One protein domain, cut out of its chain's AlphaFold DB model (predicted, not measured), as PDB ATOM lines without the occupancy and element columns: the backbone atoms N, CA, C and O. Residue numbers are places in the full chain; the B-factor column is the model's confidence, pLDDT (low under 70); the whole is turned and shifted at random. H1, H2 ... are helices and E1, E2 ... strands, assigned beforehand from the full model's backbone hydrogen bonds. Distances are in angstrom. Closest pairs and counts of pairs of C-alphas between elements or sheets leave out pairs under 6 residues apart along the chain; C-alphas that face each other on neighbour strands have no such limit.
ATOM      1  N   ALA A 220     155.593 227.927 147.300       96.19
ATOM      2  CA  ALA A 220     155.191 226.533 147.179       96.19
ATOM      3  C   ALA A 220     153.672 226.342 147.022       96.19
ATOM      4  O   ALA A 220     153.257 225.504 146.227       96.19
ATOM      5  N   ILE A 221     152.851 227.131 147.726       97.75
ATOM      6  CA  ILE A 221     151.393 227.145 147.538       97.75
ATOM      7  C   ILE A 221     151.063 227.605 146.118       97.75
ATOM      8  O   ILE A 221     150.349 226.899 145.420       97.75
ATOM      9  N   THR A 222     151.618 228.734 145.667       97.81
ATOM     10  CA  THR A 222     151.380 229.256 144.312       97.81
ATOM     11  C   THR A 222     151.780 228.244 143.241       97.81
ATOM     12  O   THR A 222     151.006 228.010 142.317       97.81
ATOM     13  N   GLY A 223     152.941 227.597 143.386       98.12
ATOM     14  CA  GLY A 223     153.389 226.540 142.482       98.12
ATOM     15  C   GLY A 223     152.424 225.353 142.453       98.12
ATOM     16  O   GLY A 223     151.983 224.958 141.380       98.12
ATOM     17  N   ALA A 224     152.026 224.825 143.617       98.62
ATOM     18  CA  ALA A 224     151.042 223.741 143.683       98.62
ATOM     19  C   ALA A 224     149.699 224.150 143.052       98.62
ATOM     20  O   ALA A 224     149.134 223.399 142.265       98.62
ATOM     21  N   SER A 225     149.203 225.353 143.337       98.69
ATOM     22  CA  SER A 225     147.953 225.861 142.767       98.69
ATOM     23  C   SER A 225     148.015 226.032 141.255       98.69
ATOM     24  O   SER A 225     147.050 225.694 140.578       98.69
ATOM     25  N   LEU A 226     149.141 226.509 140.716       98.56
ATOM     26  CA  LEU A 226     149.340 226.640 139.275       98.56
ATOM     27  C   LEU A 226     149.311 225.271 138.590       98.56
ATOM     28  O   LEU A 226     148.571 225.092 137.629       98.56
ATOM     29  N   PHE A 227     150.055 224.286 139.102       98.69
ATOM     30  CA  PHE A 227     150.039 222.940 138.521       98.69
ATOM     31  C   PHE A 227     148.679 222.250 138.675       98.69
ATOM     32  O   PHE A 227     148.258 221.549 137.760       98.69
ATOM     33  N   LEU A 228     147.955 222.493 139.773       98.75
ATOM     34  CA  LEU A 228     146.570 222.038 139.909       98.75
ATOM     35  C   LEU A 228     145.669 222.665 138.836       98.75
ATOM     36  O   LEU A 228     144.909 221.949 138.193       98.75
ATOM     37  N   ALA A 229     145.785 223.972 138.594       98.44
ATOM     38  CA  ALA A 229     145.010 224.660 137.566       98.44
ATOM     39  C   ALA A 229     145.355 224.202 136.140       98.44
ATOM     40  O   ALA A 229     144.450 224.041 135.319       98.44
ATOM     41  N   LEU A 230     146.634 223.933 135.854       98.19
ATOM     42  CA  LEU A 230     147.073 223.356 134.581       98.19
ATOM     43  C   LEU A 230     146.484 221.957 134.365       98.19
ATOM     44  O   LEU A 230     146.013 221.665 133.269       98.19
ATOM     45  N   MET A 231     146.442 221.111 135.400       98.19
ATOM     46  CA  MET A 231     145.774 219.805 135.320       98.19
ATOM     47  C   MET A 231     144.262 219.951 135.108       98.19
ATOM     48  O   MET A 231     143.717 219.277 134.239       98.19
ATOM     49  N   ILE A 232     143.591 220.860 135.834       97.62
ATOM     50  CA  ILE A 232     142.152 221.146 135.650       97.62
ATOM     51  C   ILE A 232     141.864 221.543 134.204       97.62
ATOM     52  O   ILE A 232     140.912 221.059 133.606       97.62
ATOM     53  N   SER A 233     142.730 222.374 133.632       96.44
ATOM     54  CA  SER A 233     142.541 222.917 132.290       96.44
ATOM     55  C   SER A 233     142.944 221.948 131.172       96.44
ATOM     56  O   SER A 233     142.650 222.239 130.017       96.44
ATOM     57  N   SER A 234     143.622 220.833 131.475       94.75
ATOM     58  CA  SER A 234     144.161 219.903 130.467       94.75
ATOM     59  C   SER A 234     143.549 218.506 130.513       94.75
ATOM     60  O   SER A 234     143.215 217.967 129.460       94.75
ATOM     61  N   TYR A 235     143.428 217.880 131.691       95.06
ATOM     62  CA  TYR A 235     143.033 216.473 131.757       95.06
ATOM     63  C   TYR A 235     142.404 216.051 133.085       95.06
ATOM     64  O   TYR A 235     143.059 216.063 134.134       95.06
ATOM     65  N   PHE A 236     141.149 215.583 133.007       94.88
ATOM     66  CA  PHE A 236     140.304 215.205 134.147       94.88
ATOM     67  C   PHE A 236     140.997 214.293 135.163       94.88
ATOM     68  O   PHE A 236     141.024 214.560 136.364       94.88
ATOM     69  N   PHE A 237     141.626 213.240 134.660       96.50
ATOM     70  CA  PHE A 237     142.191 212.169 135.472       96.50
ATOM     71  C   PHE A 237     143.373 212.626 136.325       96.50
ATOM     72  O   PHE A 237     143.515 212.207 137.474       96.50
ATOM     73  N   SER A 238     144.195 213.531 135.788       97.25
ATOM     74  CA  SER A 238     145.351 214.067 136.506       97.25
ATOM     75  C   SER A 238     144.928 214.978 137.664       97.25
ATOM     76  O   SER A 238     145.404 214.803 138.791       97.25
ATOM     77  N   TRP A 239     143.970 215.892 137.443       97.00
ATOM     78  CA  TRP A 239     143.514 216.789 138.507       97.00
ATOM     79  C   TRP A 239     142.609 216.090 139.516       97.00
ATOM     80  O   TRP A 239     142.704 216.401 140.700       97.00
ATOM     81  N   GLY A 240     141.786 215.127 139.087       97.31
ATOM     82  CA  GLY A 240     140.952 214.329 139.988       97.31
ATOM     83  C   GLY A 240     141.798 213.558 141.004       97.31
ATOM     84  O   GLY A 240     141.506 213.579 142.201       97.31
ATOM     85  N   ILE A 241     142.916 212.972 140.556       98.31
ATOM     86  CA  ILE A 241     143.901 212.327 141.438       98.31
ATOM     87  C   ILE A 241     144.581 213.356 142.338       98.31
ATOM     88  O   ILE A 241     144.621 213.168 143.552       98.31
ATOM     89  N   ALA A 242     145.079 214.464 141.783       98.62
ATOM     90  CA  ALA A 242     145.767 215.494 142.563       98.62
ATOM     91  C   ALA A 242     144.882 216.089 143.675       98.62
ATOM     92  O   ALA A 242     145.319 216.203 144.823       98.62
ATOM     93  N   ALA A 243     143.632 216.426 143.346       98.44
ATOM     94  CA  ALA A 243     142.637 216.941 144.278       98.44
ATOM     95  C   ALA A 243     142.312 215.913 145.366       98.44
ATOM     96  O   ALA A 243     142.342 216.249 146.549       98.44
ATOM     97  N   SER A 244     142.082 214.655 144.990       98.31
ATOM     98  CA  SER A 244     141.780 213.578 145.937       98.31
ATOM     99  C   SER A 244     142.937 213.319 146.899       98.31
ATOM    100  O   SER A 244     142.740 213.287 148.112       98.31
ATOM    101  N   VAL A 245     144.167 213.236 146.384       98.75
ATOM    102  CA  VAL A 245     145.383 213.084 147.194       98.75
ATOM    103  C   VAL A 245     145.555 214.257 148.161       98.75
ATOM    104  O   VAL A 245     145.830 214.042 149.343       98.75
ATOM    105  N   LEU A 246     145.383 215.496 147.692       98.81
ATOM    106  CA  LEU A 246     145.495 216.687 148.537       98.81
ATOM    107  C   LEU A 246     144.414 216.721 149.621       98.81
ATOM    108  O   LEU A 246     144.723 217.025 150.772       98.81
ATOM    109  N   PHE A 247     143.170 216.398 149.269       98.69
ATOM    110  CA  PHE A 247     142.057 216.345 150.210       98.69
ATOM    111  C   PHE A 247     142.299 215.299 151.299       98.69
ATOM    112  O   PHE A 247     142.229 215.620 152.485       98.69
ATOM    113  N   THR A 248     142.693 214.078 150.927       98.69
ATOM    114  CA  THR A 248     143.062 213.049 151.903       98.69
ATOM    115  C   THR A 248     144.213 213.511 152.792       98.69
ATOM    116  O   THR A 248     144.161 213.332 154.006       98.69
ATOM    117  N   LEU A 249     145.243 214.146 152.228       98.56
ATOM    118  CA  LEU A 249     146.371 214.652 153.008       98.56
ATOM    119  C   LEU A 249     145.940 215.738 154.009       98.56
ATOM    120  O   LEU A 249     146.404 215.736 155.149       98.56
ATOM    121  N   ILE A 250     145.024 216.629 153.615       98.69
ATOM    122  CA  ILE A 250     144.407 217.624 154.502       98.69
ATOM    123  C   ILE A 250     143.682 216.936 155.661       98.69
ATOM    124  O   ILE A 250     143.917 217.310 156.810       98.69
ATOM    125  N   LEU A 251     142.858 215.920 155.386       98.62
ATOM    126  CA  LEU A 251     142.151 215.166 156.426       98.62
ATOM    127  C   LEU A 251     143.126 214.481 157.390       98.62
ATOM    128  O   LEU A 251     142.975 214.586 158.605       98.62
ATOM    129  N   LEU A 252     144.172 213.840 156.867       98.31
ATOM    130  CA  LEU A 252     145.187 213.179 157.686       98.31
ATOM    131  C   LEU A 252     145.913 214.168 158.617       98.31
ATOM    132  O   LEU A 252     146.110 213.875 159.796       98.31
ATOM    133  N   TYR A 253     146.273 215.361 158.130       98.19
ATOM    134  CA  TYR A 253     146.869 216.404 158.975       98.19
ATOM    135  C   TYR A 253     145.870 217.060 159.932       98.19
ATOM    136  O   TYR A 253     146.264 217.477 161.023       98.19
ATOM    137  N   PHE A 254     144.590 217.127 159.563       98.44
ATOM    138  CA  PHE A 254     143.520 217.584 160.445       98.44
ATOM    139  C   PHE A 254     143.361 216.649 161.645       98.44
ATOM    140  O   PHE A 254     143.406 217.117 162.780       98.44
ATOM    141  N   PHE A 255     143.295 215.333 161.418       97.94
ATOM    142  CA  PHE A 255     143.245 214.341 162.498       97.94
ATOM    143  C   PHE A 255     144.533 214.291 163.329       97.94
ATOM    144  O   PHE A 255     144.495 213.946 164.506       97.94
ATOM    145  N   ARG A 256     145.673 214.701 162.757       96.62
ATOM    146  CA  ARG A 256     146.930 214.902 163.498       96.62
ATOM    147  C   ARG A 256     146.952 216.199 164.331       96.62
ATOM    148  O   ARG A 256     147.918 216.436 165.051       96.62
ATOM    149  N   GLY A 257     145.929 217.052 164.234       97.38
ATOM    150  CA  GLY A 257     145.846 218.333 164.949       97.38
ATOM    151  C   GLY A 257     146.712 219.450 164.352       97.38
ATOM    152  O   GLY A 257     146.956 220.471 164.995       97.38
ATOM    153  N   GLU A 258     147.198 219.303 163.115       96.38
ATOM    154  CA  GLU A 258     148.110 220.264 162.483       96.38
ATOM    155  C   GLU A 258     147.371 221.373 161.714       96.38
ATOM    156  O   GLU A 258     147.601 221.610 160.526       96.38
ATOM    157  N   TYR A 259     146.493 222.110 162.396       96.69
ATOM    158  CA  TYR A 259     145.572 223.068 161.763       96.69
ATOM    159  C   TYR A 259     146.257 224.181 160.951       96.69
ATOM    160  O   TYR A 259     145.741 224.619 159.921       96.69
ATOM    161  N   LYS A 260     147.453 224.629 161.361       94.81
ATOM    162  CA  LYS A 260     148.242 225.605 160.580       94.81
ATOM    163  C   LYS A 260     148.643 225.045 159.215       94.81
ATOM    164  O   LYS A 260     148.667 225.791 158.236       94.81
ATOM    165  N   LEU A 261     148.978 223.758 159.151       95.50
ATOM    166  CA  LEU A 261     149.335 223.086 157.908       95.50
ATOM    167  C   LEU A 261     148.092 222.792 157.068       95.50
ATOM    168  O   LEU A 261     148.115 223.079 155.875       95.50
ATOM    169  N   VAL A 262     146.999 222.348 157.697       98.06
ATOM    170  CA  VAL A 262     145.679 222.204 157.056       98.06
ATOM    171  C   VAL A 262     145.300 223.487 156.323       98.06
ATOM    172  O   VAL A 262     145.119 223.458 155.113       98.06
ATOM    173  N   LYS A 263     145.321 224.640 157.009       97.25
ATOM    174  CA  LYS A 263     145.021 225.944 156.396       97.25
ATOM    175  C   LYS A 263     145.904 226.238 155.177       97.25
ATOM    176  O   LYS A 263     145.417 226.731 154.164       97.25
ATOM    177  N   ARG A 264     147.207 225.947 155.261       96.44
ATOM    178  CA  ARG A 264     148.161 226.171 154.158       96.44
ATOM    179  C   ARG A 264     147.880 225.271 152.957       96.44
ATOM    180  O   ARG A 264     147.951 225.754 151.834       96.44
ATOM    181  N   LEU A 265     147.563 224.001 153.189       98.00
ATOM    182  CA  LEU A 265     147.191 223.061 152.134       98.00
ATOM    183  C   LEU A 265     145.828 223.419 151.521       98.00
ATOM    184  O   LEU A 265     145.691 223.380 150.304       98.00
ATOM    185  N   SER A 266     144.853 223.868 152.316       98.50
ATOM    186  CA  SER A 266     143.547 224.329 151.820       98.50
ATOM    187  C   SER A 266     143.650 225.548 150.898       98.50
ATOM    188  O   SER A 266     142.889 225.649 149.939       98.50
ATOM    189  N   PHE A 267     144.620 226.447 151.112       98.38
ATOM    190  CA  PHE A 267     144.863 227.551 150.176       98.38
ATOM    191  C   PHE A 267     145.261 227.081 148.773       98.38
ATOM    192  O   PHE A 267     145.046 227.823 147.817       98.38
ATOM    193  N   ILE A 268     145.788 225.858 148.628       98.69
ATOM    194  CA  ILE A 268     146.113 225.306 147.312       98.69
ATOM    195  C   ILE A 268     144.840 225.135 146.476       98.69
ATOM    196  O   ILE A 268     144.851 225.515 145.307       98.69
ATOM    197  N   PHE A 269     143.744 224.650 147.078       98.56
ATOM    198  CA  PHE A 269     142.435 224.560 146.420       98.56
ATOM    199  C   PHE A 269     141.885 225.936 146.057       98.56
ATOM    200  O   PHE A 269     141.452 226.127 144.926       98.56
ATOM    201  N   LEU A 270     141.947 226.899 146.984       97.94
ATOM    202  CA  LEU A 270     141.433 228.248 146.745       97.94
ATOM    203  C   LEU A 270     142.129 228.910 145.548       97.94
ATOM    204  O   LEU A 270     141.469 229.336 144.605       97.94
ATOM    205  N   PHE A 271     143.462 228.972 145.557       98.50
ATOM    206  CA  PHE A 271     144.206 229.576 144.450       98.50
ATOM    207  C   PHE A 271     144.179 228.712 143.188       98.50
ATOM    208  O   PHE A 271     144.203 229.255 142.091       98.50
ATOM    209  N   GLY A 272     144.090 227.386 143.322       98.44
ATOM    210  CA  GLY A 272     143.927 226.482 142.186       98.44
ATOM    211  C   GLY A 272     142.618 226.738 141.442       98.44
ATOM    212  O   GLY A 272     142.638 226.848 140.223       98.44
ATOM    213  N   ALA A 273     141.510 226.917 142.168       97.31
ATOM    214  CA  ALA A 273     140.212 227.279 141.600       97.31
ATOM    215  C   ALA A 273     140.227 228.667 140.939       97.31
ATOM    216  O   ALA A 273     139.641 228.849 139.875       97.31
ATOM    217  N   LEU A 274     140.932 229.637 141.536       98.00
ATOM    218  CA  LEU A 274     141.103 230.968 140.945       98.00
ATOM    219  C   LEU A 274     141.920 230.917 139.647       98.00
ATOM    220  O   LEU A 274     141.518 231.499 138.645       98.00
ATOM    221  N   PHE A 275     143.047 230.202 139.637       98.31
ATOM    222  CA  PHE A 275     143.875 230.054 138.438       98.31
ATOM    223  C   PHE A 275     143.197 229.220 137.344       98.31
ATOM    224  O   PHE A 275     143.478 229.439 136.169       98.31
ATOM    225  N   SER A 276     142.282 228.310 137.696       98.00
ATOM    226  CA  SER A 276     141.476 227.557 136.729       98.00
ATOM    227  C   SER A 276     140.161 228.238 136.340       98.00
ATOM    228  O   SER A 276     139.360 227.639 135.625       98.00
ATOM    229  N   ALA A 277     139.932 229.499 136.726       97.38
ATOM    230  CA  ALA A 277     138.740 230.251 136.326       97.38
ATOM    231  C   ALA A 277     138.449 230.213 134.805       97.38
ATOM    232  O   ALA A 277     137.286 229.999 134.455       97.38
ATOM    233  N   PRO A 278     139.442 230.320 133.891       96.56
ATOM    234  CA  PRO A 278     139.182 230.211 132.452       96.56
ATOM    235  C   PRO A 278     138.544 228.878 132.036       96.56
ATOM    236  O   PRO A 278     137.639 228.865 131.204       96.56
ATOM    237  N   TYR A 279     138.955 227.764 132.652       97.00
ATOM    238  CA  TYR A 279     138.363 226.448 132.402       97.00
ATOM    239  C   TYR A 279     136.885 226.416 132.805       97.00
ATOM    240  O   TYR A 279     136.045 225.968 132.030       97.00
ATOM    241  N   TRP A 280     136.547 226.937 133.988       96.88
ATOM    242  CA  TRP A 280     135.161 226.952 134.472       96.88
ATOM    243  C   TRP A 280     134.257 227.851 133.630       96.88
ATOM    244  O   TRP A 280     133.102 227.505 133.385       96.88
ATOM    245  N   ILE A 281     134.789 228.976 133.141       97.38
ATOM    246  CA  ILE A 281     134.086 229.845 132.191       97.38
ATOM    247  C   ILE A 281     133.817 229.080 130.892       97.38
ATOM    248  O   ILE A 281     132.670 229.043 130.448       97.38
ATOM    249  N   ASN A 282     134.827 228.413 130.322       96.81
ATOM    250  CA  ASN A 282     134.657 227.594 129.121       96.81
ATOM    251  C   ASN A 282     133.608 226.493 129.325       96.81
ATOM    252  O   ASN A 282     132.677 226.384 128.535       96.81
ATOM    253  N   ALA A 283     133.710 225.721 130.411       95.94
ATOM    254  CA  ALA A 283     132.763 224.654 130.725       95.94
ATOM    255  C   ALA A 283     131.326 225.189 130.849       95.94
ATOM    256  O   ALA A 283     130.389 224.597 130.316       95.94
ATOM    257  N   ARG A 284     131.142 226.355 131.486       97.44
ATOM    258  CA  ARG A 284     129.829 227.004 131.606       97.44
ATOM    259  C   ARG A 284     129.280 227.490 130.267       97.44
ATOM    260  O   ARG A 284     128.062 227.513 130.102       97.44
ATOM    261  N   LEU A 285     130.141 227.932 129.351       97.44
ATOM    262  CA  LEU A 285     129.745 228.370 128.013       97.44
ATOM    263  C   LEU A 285     129.408 227.174 127.119       97.44
ATOM    264  O   LEU A 285     128.349 227.183 126.498       97.44
ATOM    265  N   ALA A 286     130.217 226.113 127.151       96.88
ATOM    266  CA  ALA A 286     129.918 224.848 126.484       96.88
ATOM    267  C   ALA A 286     128.576 224.265 126.962       96.88
ATOM    268  O   ALA A 286     127.764 223.835 126.146       96.88
ATOM    269  N   SER A 287     128.279 224.352 128.268       97.00
ATOM    270  CA  SER A 287     127.021 223.861 128.854       97.00
ATOM    271  C   SER A 287     125.759 224.598 128.391       97.00
ATOM    272  O   SER A 287     124.663 224.214 128.795       97.00
ATOM    273  N   LYS A 288     125.888 225.706 127.650       97.19
ATOM    274  CA  LYS A 288     124.750 226.444 127.081       97.19
ATOM    275  C   LYS A 288     124.372 225.960 125.681       97.19
ATOM    276  O   LYS A 288     123.322 226.363 125.194       97.19
ATOM    277  N   SER A 289     125.208 225.145 125.035       96.56
ATOM    278  CA  SER A 289     124.866 224.550 123.745       96.56
ATOM    279  C   SER A 289     123.721 223.550 123.905       96.56
ATOM    280  O   SER A 289     123.724 222.741 124.835       96.56
ATOM    281  N   GLU A 290     122.780 223.555 122.961       96.62
ATOM    282  CA  GLU A 290     121.711 222.554 122.875       96.62
ATOM    283  C   GLU A 290     122.247 221.123 122.692       96.62
ATOM    284  O   GLU A 290     121.609 220.160 123.112       96.62
ATOM    285  N   TRP A 291     123.461 220.967 122.153       96.38
ATOM    286  CA  TRP A 291     124.073 219.658 121.923       96.38
ATOM    287  C   TRP A 291     124.905 219.156 123.103       96.38
ATOM    288  O   TRP A 291     125.423 218.036 123.040       96.38
ATOM    289  N   TYR A 292     125.052 219.945 124.174       96.12
ATOM    290  CA  TYR A 292     125.967 219.646 125.276       96.12
ATOM    291  C   TYR A 292     125.698 218.279 125.912       96.12
ATOM    292  O   TYR A 292     126.620 217.474 126.015       96.12
ATOM    293  N   SER A 293     124.444 217.988 126.281       94.25
ATOM    294  CA  SER A 293     124.060 216.737 126.957       94.25
ATOM    295  C   SER A 293     124.427 215.499 126.133       94.25
ATOM    296  O   SER A 293     125.060 214.574 126.636       94.25
ATOM    297  N   SER A 294     124.103 215.510 124.840       93.38
ATOM    298  CA  SER A 294     124.445 214.413 123.934       93.38
ATOM    299  C   SER A 294     125.960 214.297 123.715       93.38
ATOM    300  O   SER A 294     126.499 213.197 123.642       93.38
ATOM    301  N   SER A 295     126.671 215.426 123.662       95.00
ATOM    302  CA  SER A 295     128.110 215.455 123.378       95.00
ATOM    303  C   SER A 295     128.940 214.966 124.563       95.00
ATOM    304  O   SER A 295     129.931 214.263 124.365       95.00
ATOM    305  N   VAL A 296     128.534 215.271 125.802       95.00
ATOM    306  CA  VAL A 296     129.225 214.753 126.994       95.00
ATOM    307  C   VAL A 296     129.052 213.244 127.152       95.00
ATOM    308  O   VAL A 296     130.008 212.559 127.513       95.00
ATOM    309  N   LEU A 297     127.879 212.705 126.806       93.69
ATOM    310  CA  LEU A 297     127.630 211.261 126.776       93.69
ATOM    311  C   LEU A 297     128.480 210.565 125.711       93.69
ATOM    312  O   LEU A 297     129.133 209.556 125.990       93.69
ATOM    313  N   ARG A 298     128.549 211.142 124.506       92.38
ATOM    314  CA  ARG A 298     129.438 210.667 123.437       92.38
ATOM    315  C   ARG A 298     130.920 210.819 123.765       92.38
ATOM    316  O   ARG A 298     131.727 210.096 123.200       92.38
ATOM    317  N   SER A 299     131.278 211.719 124.675       90.81
ATOM    318  CA  SER A 299     132.648 211.890 125.182       90.81
ATOM    319  C   SER A 299     132.944 211.025 126.411       90.81
ATOM    320  O   SER A 299     134.034 211.101 126.975       90.81
ATOM    321  N   GLY A 300     131.989 210.182 126.819       90.81
ATOM    322  CA  GLY A 300     132.118 209.151 127.846       90.81
ATOM    323  C   GLY A 300     131.936 209.592 129.282       90.81
ATOM    324  O   GLY A 300     132.544 209.012 130.180       90.81
ATOM    325  N   ILE A 301     131.044 210.557 129.510       92.88
ATOM    326  CA  ILE A 301     130.329 210.615 130.784       92.88
ATOM    327  C   ILE A 301     129.382 209.409 130.885       92.88
ATOM    328  O   ILE A 301     128.594 209.154 129.979       92.88
ATOM    329  N   PHE A 302     129.443 208.716 132.018       90.94
ATOM    330  CA  PHE A 302     128.523 207.663 132.437       90.94
ATOM    331  C   PHE A 302     127.755 208.130 133.673       90.94
ATOM    332  O   PHE A 302     128.359 208.704 134.585       90.94
ATOM    333  N   TYR A 303     126.456 207.844 133.727       91.56
ATOM    334  CA  TYR A 303     125.631 208.052 134.919       91.56
ATOM    335  C   TYR A 303     125.514 206.733 135.674       91.56
ATOM    336  O   TYR A 303     124.897 205.797 135.179       91.56
ATOM    337  N   THR A 304     126.157 206.634 136.836       91.25
ATOM    338  CA  THR A 304     126.244 205.386 137.603       91.25
ATOM    339  C   THR A 304     126.661 205.664 139.044       91.25
ATOM    340  O   THR A 304     127.478 206.549 139.312       91.25
ATOM    341  N   HIS A 305     126.130 204.867 139.969       92.62
ATOM    342  CA  HIS A 305     126.616 204.781 141.352       92.62
ATOM    343  C   HIS A 305     127.380 203.473 141.610       92.62
ATOM    344  O   HIS A 305     127.762 203.194 142.751       92.62
ATOM    345  N   TYR A 306     127.613 202.667 140.568       91.31
ATOM    346  CA  TYR A 306     128.253 201.368 140.697       91.31
ATOM    347  C   TYR A 306     129.671 201.510 141.282       91.31
ATOM    348  O   TYR A 306     130.475 202.325 140.803       91.31
ATOM    349  N   PRO A 307     130.011 200.754 142.342       90.62
ATOM    350  CA  PRO A 307     131.311 200.860 142.982       90.62
ATOM    351  C   PRO A 307     132.396 200.267 142.083       90.62
ATOM    352  O   PRO A 307     132.433 199.071 141.803       90.62
ATOM    353  N   LEU A 308     133.340 201.113 141.682       90.94
ATOM    354  CA  LEU A 308     134.499 200.693 140.904       90.94
ATOM    355  C   LEU A 308     135.664 200.359 141.836       90.94
ATOM    356  O   LEU A 308     136.028 201.161 142.699       90.94
ATOM    357  N   LEU A 309     136.276 199.187 141.641       91.12
ATOM    358  CA  LEU A 309     137.380 198.703 142.470       91.12
ATOM    359  C   LEU A 309     138.724 198.834 141.753       91.12
ATOM    360  O   LEU A 309     138.997 198.138 140.774       91.12
ATOM    361  N   ASN A 310     139.621 199.651 142.302       94.50
ATOM    362  CA  ASN A 310     141.016 199.672 141.874       94.50
ATOM    363  C   ASN A 310     141.811 198.595 142.631       94.50
ATOM    364  O   ASN A 310     142.349 198.833 143.715       94.50
ATOM    365  N   LYS A 311     141.874 197.390 142.048       94.81
ATOM    366  CA  LYS A 311     142.523 196.207 142.646       94.81
ATOM    367  C   LYS A 311     143.978 196.474 143.045       94.81
ATOM    368  O   LYS A 311     144.409 196.036 144.112       94.81
ATOM    369  N   LEU A 312     144.715 197.235 142.234       96.19
ATOM    370  CA  LEU A 312     146.103 197.577 142.527       96.19
ATOM    371  C   LEU A 312     146.221 198.476 143.761       96.19
ATOM    372  O   LEU A 312     147.070 198.224 144.610       96.19
ATOM    373  N   MET A 313     145.380 199.507 143.891       97.88
ATOM    374  CA  MET A 313     145.439 200.383 145.066       97.88
ATOM    375  C   MET A 313     145.035 199.650 146.347       97.88
ATOM    376  O   MET A 313     145.608 199.916 147.400       97.88
ATOM    377  N   ILE A 314     144.104 198.693 146.267       97.81
ATOM    378  CA  ILE A 314     143.763 197.817 147.398       97.81
ATOM    379  C   ILE A 314     144.982 196.972 147.795       97.81
ATOM    380  O   ILE A 314     145.350 196.940 148.970       97.81
ATOM    381  N   ALA A 315     145.662 196.346 146.830       97.88
ATOM    382  CA  ALA A 315     146.887 195.591 147.092       97.88
ATOM    383  C   ALA A 315     148.000 196.480 147.678       97.88
ATOM    384  O   ALA A 315     148.657 196.093 148.646       97.88
ATOM    385  N   ALA A 316     148.169 197.700 147.159       98.12
ATOM    386  CA  ALA A 316     149.117 198.680 147.680       98.12
ATOM    387  C   ALA A 316     148.775 199.113 149.115       98.12
ATOM    388  O   ALA A 316     149.683 199.270 149.930       98.12
ATOM    389  N   LEU A 317     147.486 199.257 149.453       98.56
ATOM    390  CA  LEU A 317     147.030 199.553 150.812       98.56
ATOM    391  C   LEU A 317     147.357 198.410 151.774       98.56
ATOM    392  O   LEU A 317     147.915 198.656 152.841       98.56
ATOM    393  N   ILE A 318     147.052 197.169 151.386       98.50
ATOM    394  CA  ILE A 318     147.373 195.976 152.180       98.50
ATOM    395  C   ILE A 318     148.885 195.904 152.406       98.50
ATOM    396  O   ILE A 318     149.333 195.789 153.547       98.50
ATOM    397  N   PHE A 319     149.683 196.052 151.344       98.06
ATOM    398  CA  PHE A 319     151.141 196.061 151.440       98.06
ATOM    399  C   PHE A 319     151.657 197.181 152.354       98.06
ATOM    400  O   PHE A 319     152.510 196.934 153.207       98.06
ATOM    401  N   TYR A 320     151.111 198.393 152.230       98.19
ATOM    402  CA  TYR A 320     151.442 199.525 153.092       98.19
ATOM    403  C   TYR A 320     151.154 199.217 154.567       98.19
ATOM    404  O   TYR A 320     152.041 199.377 155.406       98.19
ATOM    405  N   VAL A 321     149.952 198.728 154.889       98.19
ATOM    406  CA  VAL A 321     149.550 198.395 156.266       98.19
ATOM    407  C   VAL A 321     150.443 197.301 156.848       98.19
ATOM    408  O   VAL A 321     150.934 197.454 157.966       98.19
ATOM    409  N   LEU A 322     150.713 196.233 156.090       98.00
ATOM    410  CA  LEU A 322     151.583 195.141 156.531       98.00
ATOM    411  C   LEU A 322     153.020 195.618 156.773       98.00
ATOM    412  O   LEU A 322     153.603 195.306 157.811       98.00
ATOM    413  N   ALA A 323     153.591 196.404 155.857       96.75
ATOM    414  CA  ALA A 323     154.967 196.880 155.974       96.75
ATOM    415  C   ALA A 323     155.150 197.880 157.127       96.75
ATOM    416  O   ALA A 323     156.111 197.775 157.891       96.75
ATOM    417  N   VAL A 324     154.223 198.830 157.284       95.38
ATOM    418  CA  VAL A 324     154.244 199.816 158.376       95.38
ATOM    419  C   VAL A 324     153.964 199.144 159.722       95.38
ATOM    420  O   VAL A 324     154.664 199.414 160.698       95.38
ATOM    421  N   GLY A 325     153.000 198.220 159.778       96.69
ATOM    422  CA  GLY A 325     152.722 197.418 160.970       96.69
ATOM    423  C   GLY A 325     153.938 196.596 161.397       96.69
ATOM    424  O   GLY A 325     154.328 196.619 162.565       96.69
ATOM    425  N   PHE A 326     154.604 195.940 160.445       95.56
ATOM    426  CA  PHE A 326     155.854 195.227 160.698       95.56
ATOM    427  C   PHE A 326     156.962 196.153 161.226       95.56
ATOM    428  O   PHE A 326     157.623 195.801 162.207       95.56
ATOM    429  N   ASP A 327     157.158 197.338 160.632       94.38
ATOM    430  CA  ASP A 327     158.156 198.303 161.115       94.38
ATOM    431  C   ASP A 327     157.861 198.751 162.554       94.38
ATOM    432  O   ASP A 327     158.760 198.755 163.401       94.38
ATOM    433  N   PHE A 328     156.592 199.027 162.862       95.88
ATOM    434  CA  PHE A 328     156.132 199.373 164.204       95.88
ATOM    435  C   PHE A 328     156.430 198.266 165.227       95.88
ATOM    436  O   PHE A 328     157.067 198.525 166.254       95.88
ATOM    437  N   PHE A 329     156.036 197.017 164.954       96.44
ATOM    438  CA  PHE A 329     156.292 195.897 165.869       96.44
ATOM    439  C   PHE A 329     157.787 195.609 166.028       96.44
ATOM    440  O   PHE A 329     158.251 195.319 167.135       96.44
ATOM    441  N   ARG A 330     158.571 195.747 164.953       94.44
ATOM    442  CA  ARG A 330     160.033 195.627 164.992       94.44
ATOM    443  C   ARG A 330     160.662 196.706 165.870       94.44
ATOM    444  O   ARG A 330     161.512 196.380 166.702       94.44
ATOM    445  N   ALA A 331     160.266 197.966 165.697       93.25
ATOM    446  CA  ALA A 331     160.746 199.080 166.508       93.25
ATOM    447  C   ALA A 331     160.401 198.859 167.987       93.25
ATOM    448  O   ALA A 331     161.289 198.932 168.837       93.25
ATOM    449  N   ARG A 332     159.161 198.443 168.282       94.88
ATOM    450  CA  ARG A 332     158.709 198.097 169.638       94.88
ATOM    451  C   ARG A 332     159.534 196.966 170.258       94.88
ATOM    452  O   ARG A 332     159.997 197.112 171.387       94.88
ATOM    453  N   ARG A 333     159.784 195.872 169.525       95.25
ATOM    454  CA  ARG A 333     160.622 194.747 169.993       95.25
ATOM    455  C   ARG A 333     162.057 195.184 170.296       95.25
ATOM    456  O   ARG A 333     162.653 194.695 171.248       95.25
ATOM    457  N   LYS A 334     162.596 196.122 169.514       93.88
ATOM    458  CA  LYS A 334     163.928 196.712 169.717       93.88
ATOM    459  C   LYS A 334     163.942 197.894 170.699       93.88
ATOM    460  O   LYS A 334     164.999 198.488 170.883       93.88
ATOM    461  N   ARG A 335     162.803 198.240 171.315       94.19
ATOM    462  CA  ARG A 335     162.628 199.413 172.196       94.19
ATOM    463  C   ARG A 335     163.069 200.734 171.543       94.19
ATOM    464  O   ARG A 335     163.530 201.646 172.220       94.19
ATOM    465  N   ILE A 336     162.928 200.832 170.223       91.44
ATOM    466  CA  ILE A 336     163.203 202.047 169.455       91.44
ATOM    467  C   ILE A 336     161.913 202.879 169.427       91.44
ATOM    468  O   ILE A 336     160.872 202.335 169.043       91.44
ATOM    469  N   PRO A 337     161.948 204.172 169.801       90.31
ATOM    470  CA  PRO A 337     160.800 205.058 169.660       90.31
ATOM    471  C   PRO A 337     160.307 205.081 168.212       90.31
ATOM    472  O   PRO A 337     161.082 205.328 167.289       90.31
ATOM    473  N   TYR A 338     159.017 204.812 168.016       90.69
ATOM    474  CA  TYR A 338     158.396 204.838 166.698       90.69
ATOM    475  C   TYR A 338     157.607 206.131 166.522       90.69
ATOM    476  O   TYR A 338     156.725 206.440 167.323       90.69
ATOM    477  N   THR A 339     157.897 206.870 165.455       89.88
ATOM    478  CA  THR A 339     157.194 208.110 165.121       89.88
ATOM    479  C   THR A 339     156.554 208.011 163.748       89.88
ATOM    480  O   THR A 339     157.209 207.648 162.771       89.88
ATOM    481  N   PHE A 340     155.283 208.399 163.651       92.25
ATOM    482  CA  PHE A 340     154.595 208.499 162.370       92.25
ATOM    483  C   PHE A 340     155.068 209.753 161.615       92.25
ATOM    484  O   PHE A 340     154.668 210.888 161.895       92.25
ATOM    485  N   GLU A 341     156.015 209.550 160.705       92.81
ATOM    486  CA  GLU A 341     156.644 210.606 159.904       92.81
ATOM    487  C   GLU A 341     155.761 211.085 158.736       92.81
ATOM    488  O   GLU A 341     154.845 210.388 158.307       92.81
ATOM    489  N   ASP A 342     156.072 212.259 158.172       94.19
ATOM    490  CA  ASP A 342     155.314 212.854 157.056       94.19
ATOM    491  C   ASP A 342     155.259 211.964 155.800       94.19
ATOM    492  O   ASP A 342     154.285 212.036 155.052       94.19
ATOM    493  N   TRP A 343     156.274 211.125 155.544       95.06
ATOM    494  CA  TRP A 343     156.250 210.237 154.377       95.06
ATOM    495  C   TRP A 343     155.128 209.199 154.477       95.06
ATOM    496  O   TRP A 343     154.523 208.890 153.459       95.06
ATOM    497  N   HIS A 344     154.782 208.732 155.682       97.25
ATOM    498  CA  HIS A 344     153.651 207.824 155.883       97.25
ATOM    499  C   HIS A 344     152.333 208.479 155.462       97.25
ATOM    500  O   HIS A 344     151.560 207.892 154.712       97.25
ATOM    501  N   LEU A 345     152.104 209.723 155.904       97.50
ATOM    502  CA  LEU A 345     150.901 210.484 155.554       97.50
ATOM    503  C   LEU A 345     150.812 210.713 154.040       97.50
ATOM    504  O   LEU A 345     149.736 210.582 153.472       97.50
ATOM    505  N   PHE A 346     151.947 210.987 153.391       97.06
ATOM    506  CA  PHE A 346     152.030 211.133 151.937       97.06
ATOM    507  C   PHE A 346     151.689 209.843 151.184       97.06
ATOM    508  O   PHE A 346     150.913 209.872 150.235       97.06
ATOM    509  N   LEU A 347     152.263 208.705 151.586       98.38
ATOM    510  CA  LEU A 347     151.968 207.434 150.922       98.38
ATOM    511  C   LEU A 347     150.517 207.012 151.144       98.38
ATOM    512  O   LEU A 347     149.851 206.567 150.213       98.38
ATOM    513  N   LEU A 348     150.008 207.201 152.362       98.50
ATOM    514  CA  LEU A 348     148.617 206.909 152.665       98.50
ATOM    515  C   LEU A 348     147.673 207.812 151.861       98.50
ATOM    516  O   LEU A 348     146.668 207.326 151.351       98.50
ATOM    517  N   SER A 349     148.015 209.093 151.668       98.69
ATOM    518  CA  SER A 349     147.226 209.991 150.821       98.69
ATOM    519  C   SER A 349     147.299 209.629 149.339       98.69
ATOM    520  O   SER A 349     146.307 209.805 148.641       98.69
ATOM    521  N   PHE A 350     148.421 209.092 148.846       98.56
ATOM    522  CA  PHE A 350     148.519 208.559 147.480       98.56
ATOM    523  C   PHE A 350     147.552 207.400 147.261       98.56
ATOM    524  O   PHE A 350     146.798 207.407 146.291       98.56
ATOM    525  N   ILE A 351     147.551 206.436 148.179       98.69
ATOM    526  CA  ILE A 351     146.755 205.213 148.066       98.69
ATOM    527  C   ILE A 351     145.264 205.518 148.253       98.69
ATOM    528  O   ILE A 351     144.455 205.214 147.378       98.69
ATOM    529  N   LEU A 352     144.892 206.166 149.361       98.50
ATOM    530  CA  LEU A 352     143.494 206.485 149.664       98.50
ATOM    531  C   LEU A 352     142.926 207.550 148.720       98.50
ATOM    532  O   LEU A 352     141.777 207.436 148.306       98.50
ATOM    533  N   GLY A 353     143.726 208.548 148.333       98.31
ATOM    534  CA  GLY A 353     143.319 209.543 147.342       98.31
ATOM    535  C   GLY A 353     143.077 208.917 145.967       98.31
ATOM    536  O   GLY A 353     142.115 209.278 145.298       98.31
ATOM    537  N   SER A 354     143.891 207.935 145.564       98.19
ATOM    538  CA  SER A 354     143.678 207.204 144.306       98.19
ATOM    539  C   SER A 354     142.444 206.300 144.349       98.19
ATOM    540  O   SER A 354     141.710 206.245 143.365       98.19
ATOM    541  N   LEU A 355     142.188 205.621 145.476       97.50
ATOM    542  CA  LEU A 355     140.949 204.860 145.686       97.50
ATOM    543  C   LEU A 355     139.726 205.775 145.606       97.50
ATOM    544  O   LEU A 355     138.773 205.462 144.902       97.50
ATOM    545  N   TRP A 356     139.783 206.930 146.271       96.50
ATOM    546  CA  TRP A 356     138.702 207.907 146.251       96.50
ATOM    547  C   TRP A 356     138.432 208.446 144.842       96.50
ATOM    548  O   TRP A 356     137.294 208.404 144.390       96.50
ATOM    549  N   ALA A 357     139.468 208.880 144.118       96.62
ATOM    550  CA  ALA A 357     139.318 209.381 142.751       96.62
ATOM    551  C   ALA A 357     138.672 208.342 141.816       96.62
ATOM    552  O   ALA A 357     137.821 208.690 141.004       96.62
ATOM    553  N   TYR A 358     139.049 207.067 141.960       95.12
ATOM    554  CA  TYR A 358     138.521 205.965 141.151       95.12
ATOM    555  C   TYR A 358     137.060 205.611 141.471       95.12
ATOM    556  O   TYR A 358     136.368 205.052 140.623       95.12
ATOM    557  N   SER A 359     136.599 205.920 142.685       95.25
ATOM    558  CA  SER A 359     135.263 205.573 143.187       95.25
ATOM    559  C   SER A 359     134.367 206.798 143.438       95.25
ATOM    560  O   SER A 359     133.332 206.683 144.093       95.25
ATOM    561  N   GLN A 360     134.743 207.976 142.932       94.94
ATOM    562  CA  GLN A 360     134.049 209.245 143.190       94.94
ATOM    563  C   GLN A 360     132.572 209.242 142.745       94.94
ATOM    564  O   GLN A 360     131.733 209.889 143.376       94.94
ATOM    565  N   GLN A 361     132.235 208.439 141.731       94.62
ATOM    566  CA  GLN A 361     130.878 208.267 141.205       94.62
ATOM    567  C   GLN A 361     129.887 207.693 142.209       94.62
ATOM    568  O   GLN A 361     128.695 207.940 142.088       94.62
ATOM    569  N   ILE A 362     130.361 207.002 143.254       94.94
ATOM    570  CA  ILE A 362     129.486 206.535 144.337       94.94
ATOM    571  C   ILE A 362     128.734 207.722 144.957       94.94
ATOM    572  O   ILE A 362     127.562 207.588 145.299       94.94
ATOM    573  N   ILE A 363     129.382 208.890 145.057       94.94
ATOM    574  CA  ILE A 363     128.763 210.114 145.580       94.94
ATOM    575  C   ILE A 363     128.221 210.995 144.454       94.94
ATOM    576  O   ILE A 363     127.119 211.520 144.577       94.94
ATOM    577  N   THR A 364     128.977 211.193 143.373       95.19
ATOM    578  CA  THR A 364     128.587 212.155 142.329       95.19
ATOM    579  C   THR A 364     127.539 211.618 141.352       95.19
ATOM    580  O   THR A 364     126.934 212.409 140.633       95.19
ATOM    581  N   GLY A 365     127.336 210.297 141.294       94.94
ATOM    582  CA  GLY A 365     126.484 209.628 140.306       94.94
ATOM    583  C   GLY A 365     127.022 209.700 138.875       94.94
ATOM    584  O   GLY A 365     126.305 209.373 137.932       94.94
ATOM    585  N   GLN A 366     128.257 210.178 138.686       93.56
ATOM    586  CA  GLN A 366     128.854 210.423 137.376       93.56
ATOM    587  C   GLN A 366     130.297 209.941 137.349       93.56
ATOM    588  O   GLN A 366     131.070 210.238 138.255       93.56
ATOM    589  N   THR A 367     130.708 209.263 136.282       92.69
ATOM    590  CA  THR A 367     132.125 208.977 136.019       92.69
ATOM    591  C   THR A 367     132.483 209.263 134.574       92.69
ATOM    592  O   THR A 367     131.621 209.287 133.703       92.69
ATOM    593  N   VAL A 368     133.767 209.484 134.316       91.62
ATOM    594  CA  VAL A 368     134.318 209.615 132.968       91.62
ATOM    595  C   VAL A 368     135.474 208.646 132.881       91.62
ATOM    596  O   VAL A 368     136.365 208.738 133.711       91.62
ATOM    597  N   TRP A 369     135.429 207.702 131.938       88.56
ATOM    598  CA  TRP A 369     136.481 206.727 131.592       88.56
ATOM    599  C   TRP A 369     137.387 206.314 132.773       88.56
ATOM    600  O   TRP A 369     138.600 206.557 132.738       88.56
ATOM    601  N   PRO A 370     136.855 205.684 133.833       89.25
ATOM    602  CA  PRO A 370     137.567 205.531 135.106       89.25
ATOM    603  C   PRO A 370     138.934 204.846 134.982       89.25
ATOM    604  O   PRO A 370     139.849 205.164 135.739       89.25
ATOM    605  N   TYR A 371     139.132 203.971 133.993       89.81
ATOM    606  CA  TYR A 371     140.416 203.311 133.742       89.81
ATOM    607  C   TYR A 371     141.566 204.288 133.459       89.81
ATOM    608  O   TYR A 371     142.720 203.953 133.700       89.81
ATOM    609  N   HIS A 372     141.299 205.521 133.026       93.94
ATOM    610  CA  HIS A 372     142.354 206.512 132.800       93.94
ATOM    611  C   HIS A 372     142.949 207.050 134.108       93.94
ATOM    612  O   HIS A 372     144.096 207.490 134.127       93.94
ATOM    613  N   PHE A 373     142.262 206.908 135.247       96.38
ATOM    614  CA  PHE A 373     142.887 207.136 136.553       96.38
ATOM    615  C   PHE A 373     144.029 206.151 136.841       96.38
ATOM    616  O   PHE A 373     144.931 206.460 137.625       96.38
ATOM    617  N   VAL A 374     144.031 204.970 136.217       95.44
ATOM    618  CA  VAL A 374     145.084 203.952 136.377       95.44
ATOM    619  C   VAL A 374     146.426 204.435 135.809       95.44
ATOM    620  O   VAL A 374     147.476 204.114 136.366       95.44
ATOM    621  N   GLN A 375     146.403 205.333 134.816       95.94
ATOM    622  CA  GLN A 375     147.597 206.006 134.279       95.94
ATOM    623  C   GLN A 375     148.359 206.808 135.345       95.94
ATOM    624  O   GLN A 375     149.575 206.955 135.252       95.94
ATOM    625  N   TYR A 376     147.668 207.268 136.393       98.00
ATOM    626  CA  TYR A 376     148.252 208.069 137.473       98.00
ATOM    627  C   TYR A 376     148.331 207.323 138.806       98.00
ATOM    628  O   TYR A 376     149.274 207.537 139.566       98.00
ATOM    629  N   SER A 377     147.397 206.412 139.089       98.06
ATOM    630  CA  SER A 377     147.425 205.640 140.334       98.06
ATOM    631  C   SER A 377     148.533 204.578 140.343       98.06
ATOM    632  O   SER A 377     149.190 204.431 141.373       98.06
ATOM    633  N   ILE A 378     148.844 203.926 139.207       98.25
ATOM    634  CA  ILE A 378     149.995 203.004 139.095       98.25
ATOM    635  C   ILE A 378     151.311 203.691 139.513       98.25
ATOM    636  O   ILE A 378     151.954 203.194 140.443       98.25
ATOM    637  N   PRO A 379     151.708 204.845 138.931       98.56
ATOM    638  CA  PRO A 379     152.924 205.545 139.335       98.56
ATOM    639  C   PRO A 379     152.957 205.891 140.823       98.56
ATOM    640  O   PRO A 379     153.997 205.760 141.465       98.56
ATOM    641  N   LEU A 380     151.825 206.303 141.403       98.69
ATOM    642  CA  LEU A 380     151.750 206.625 142.828       98.69
ATOM    643  C   LEU A 380     151.916 205.389 143.724       98.69
ATOM    644  O   LEU A 380     152.623 205.472 144.734       98.69
ATOM    645  N   ALA A 381     151.345 204.238 143.353       98.56
ATOM    646  CA  ALA A 381     151.588 202.979 144.057       98.56
ATOM    647  C   ALA A 381     153.038 202.508 143.922       98.56
ATOM    648  O   ALA A 381     153.622 202.071 144.914       98.56
ATOM    649  N   MET A 382     153.649 202.655 142.743       98.56
ATOM    650  CA  MET A 382     155.073 202.369 142.554       98.56
ATOM    651  C   MET A 382     155.929 203.245 143.478       98.56
ATOM    652  O   MET A 382     156.746 202.712 144.233       98.56
ATOM    653  N   VAL A 383     155.694 204.567 143.513       98.69
ATOM    654  CA  VAL A 383     156.375 205.475 144.457       98.69
ATOM    655  C   VAL A 383     156.191 205.004 145.900       98.69
ATOM    656  O   VAL A 383     157.172 204.950 146.644       98.69
ATOM    657  N   ALA A 384     154.973 204.630 146.302       98.44
ATOM    658  CA  ALA A 384     154.719 204.120 147.645       98.44
ATOM    659  C   ALA A 384     155.524 202.848 147.947       98.44
ATOM    660  O   ALA A 384     156.213 202.793 148.969       98.44
ATOM    661  N   GLY A 385     155.521 201.874 147.036       97.94
ATOM    662  CA  GLY A 385     156.298 200.643 147.155       97.94
ATOM    663  C   GLY A 385     157.797 200.900 147.323       97.94
ATOM    664  O   GLY A 385     158.421 200.351 148.229       97.94
ATOM    665  N   LEU A 386     158.372 201.802 146.525       97.69
ATOM    666  CA  LEU A 386     159.795 202.163 146.583       97.69
ATOM    667  C   LEU A 386     160.184 202.895 147.869       97.69
ATOM    668  O   LEU A 386     161.243 202.627 148.449       97.69
ATOM    669  N   VAL A 387     159.335 203.811 148.333       97.50
ATOM    670  CA  VAL A 387     159.564 204.533 149.590       97.50
ATOM    671  C   VAL A 387     159.487 203.566 150.776       97.50
ATOM    672  O   VAL A 387     160.348 203.632 151.655       97.50
ATOM    673  N   ILE A 388     158.544 202.616 150.778       96.62
ATOM    674  CA  ILE A 388     158.469 201.537 151.779       96.62
ATOM    675  C   ILE A 388     159.707 200.635 151.702       96.62
ATOM    676  O   ILE A 388     160.339 200.369 152.728       96.62
ATOM    677  N   LEU A 389     160.098 200.198 150.499       95.38
ATOM    678  CA  LEU A 389     161.280 199.363 150.277       95.38
ATOM    679  C   LEU A 389     162.529 200.009 150.896       95.38
ATOM    680  O   LEU A 389     163.324 199.345 151.565       95.38
ATOM    681  N   HIS A 390     162.679 201.326 150.762       95.94
ATOM    682  CA  HIS A 390     163.783 202.036 151.396       95.94
ATOM    683  C   HIS A 390     163.605 202.233 152.902       95.94
ATOM    684  O   HIS A 390     164.525 201.966 153.672       95.94
ATOM    685  N   ASN A 391     162.465 202.756 153.350       94.56
ATOM    686  CA  ASN A 391     162.313 203.188 154.739       94.56
ATOM    687  C   ASN A 391     162.120 202.012 155.709       94.56
ATOM    688  O   ASN A 391     162.503 202.131 156.874       94.56
ATOM    689  N   VAL A 392     161.601 200.876 155.232       93.75
ATOM    690  CA  VAL A 392     161.303 199.683 156.040       93.75
ATOM    691  C   VAL A 392     162.301 198.554 155.762       93.75
ATOM    692  O   VAL A 392     163.020 198.124 156.677       93.75
ATOM    693  N   PHE A 393     162.385 198.095 154.508       91.81
ATOM    694  CA  PHE A 393     163.119 196.874 154.146       91.81
ATOM    695  C   PHE A 393     164.640 197.061 154.137       91.81
ATOM    696  O   PHE A 393     165.347 196.198 154.649       91.81
ATOM    697  N   LYS A 394     165.170 198.211 153.698       93.44
ATOM    698  CA  LYS A 394     166.615 198.511 153.807       93.44
ATOM    699  C   LYS A 394     167.122 198.425 155.249       93.44
ATOM    700  O   LYS A 394     168.213 197.918 155.492       93.44
ATOM    701  N   LYS A 395     166.330 198.913 156.215       89.81
ATOM    702  CA  LYS A 395     166.654 198.830 157.652       89.81
ATOM    703  C   LYS A 395     166.646 197.382 158.165       89.81
ATOM    704  O   LYS A 395     167.226 197.108 159.209       89.81
TER     705      LYS A 395
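This is residues 220 to 395 of the 610 residues of an uncharacterized protein of Candidatus Niyogibacteria bacterium (UniProt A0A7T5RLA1). What is the main shape? Two up-and-down bundles of three helices, H1 H2 H3 and H6 H7 H9, pack together where H2 crosses H7. H4 and H5 make one end of the length, and the small antiparallel sheet E1 - E2 and the short H8 lie between that end and the second bundle. What is it made of? The 176 printed residues, mostly helix by class, hold nine named helices and two strands in the order H1 H2 H3 H4 H5 E1 H6 H7 H8 E2 H9. The whole is only just compact, close to loose, with a radius of gyration of the C-alphas of 18.8 A and spans of 68 by 34 by 23 A.

Which elements come first? H1 is residues 220 to 234, 21.1 A long, from C-alpha 220 at (155.191, 226.533, 147.179); H2 is 236 to 255, 28.5 A, and H3 259 to 275, 24.4 A. H4 is 277 to 286, H5 292 to 298 and E1 301 to 303. Which follow? H6 is 311 to 333, 32.8 A, from C-alpha 311 at (142.523, 196.207, 142.646), and H7 is 342 to 358, 24.1 A. H8 is 361 to 364, E2 366 to 368, and H9 370 to 395, 37.4 A, ending at C-alpha 395 at (166.654, 198.830, 157.652), with a kink of 37 degrees near residue 377.

How is the first bundle arranged? H2, the hub, and H3 are a hairpin at a shallow tilt of 21 degrees, closest at the C-alphas of Ile 250 and Val 262, 5.4 A. H1 touches H3, closest at the C-alphas of Ser 225 and Gly 272, 4.1 A. What touches beyond it? H2 touches H7 at a steep tilt of 48 degrees, closest at the C-alphas of Val 245 and Gly 353, 4.1 A. H7 touches H9, opposite ways at 22 degrees, a shallow tilt, closest at the C-alphas of Leu 347 and Ala 384, 5.4 A; H6 touches H9, closest at the C-alphas of Asp 327 and Val 392, 6.1 A. What of the small parts? N 302 and O 367 of E1 and E2 are 2.8 A apart, within hydrogen-bond range; H5 and E1 are near each other, and H4 and H5 are close but not clearly touching, at 6.6 A between the C-alphas of Ala 286 and Tyr 292. H8 and H7 meet only through their link. Are the helix backbones complete? Every O i to N i+4 pair is within hydrogen-bond range in H1, H2, H4, H5, H6 and H7, against 11 of 13 in H3 and 16 of 22 in H9; H8 is too short for such a pair.

How far does it reach? The two C-alphas farthest apart, of Glu 290 and Lys 334, are 68.1 A apart. Is it continuous and confident? The printed part has no cut, no link is long, and no printed residue is under 70 in pLDDT, with a mean of 96.1 for the printed part of this model.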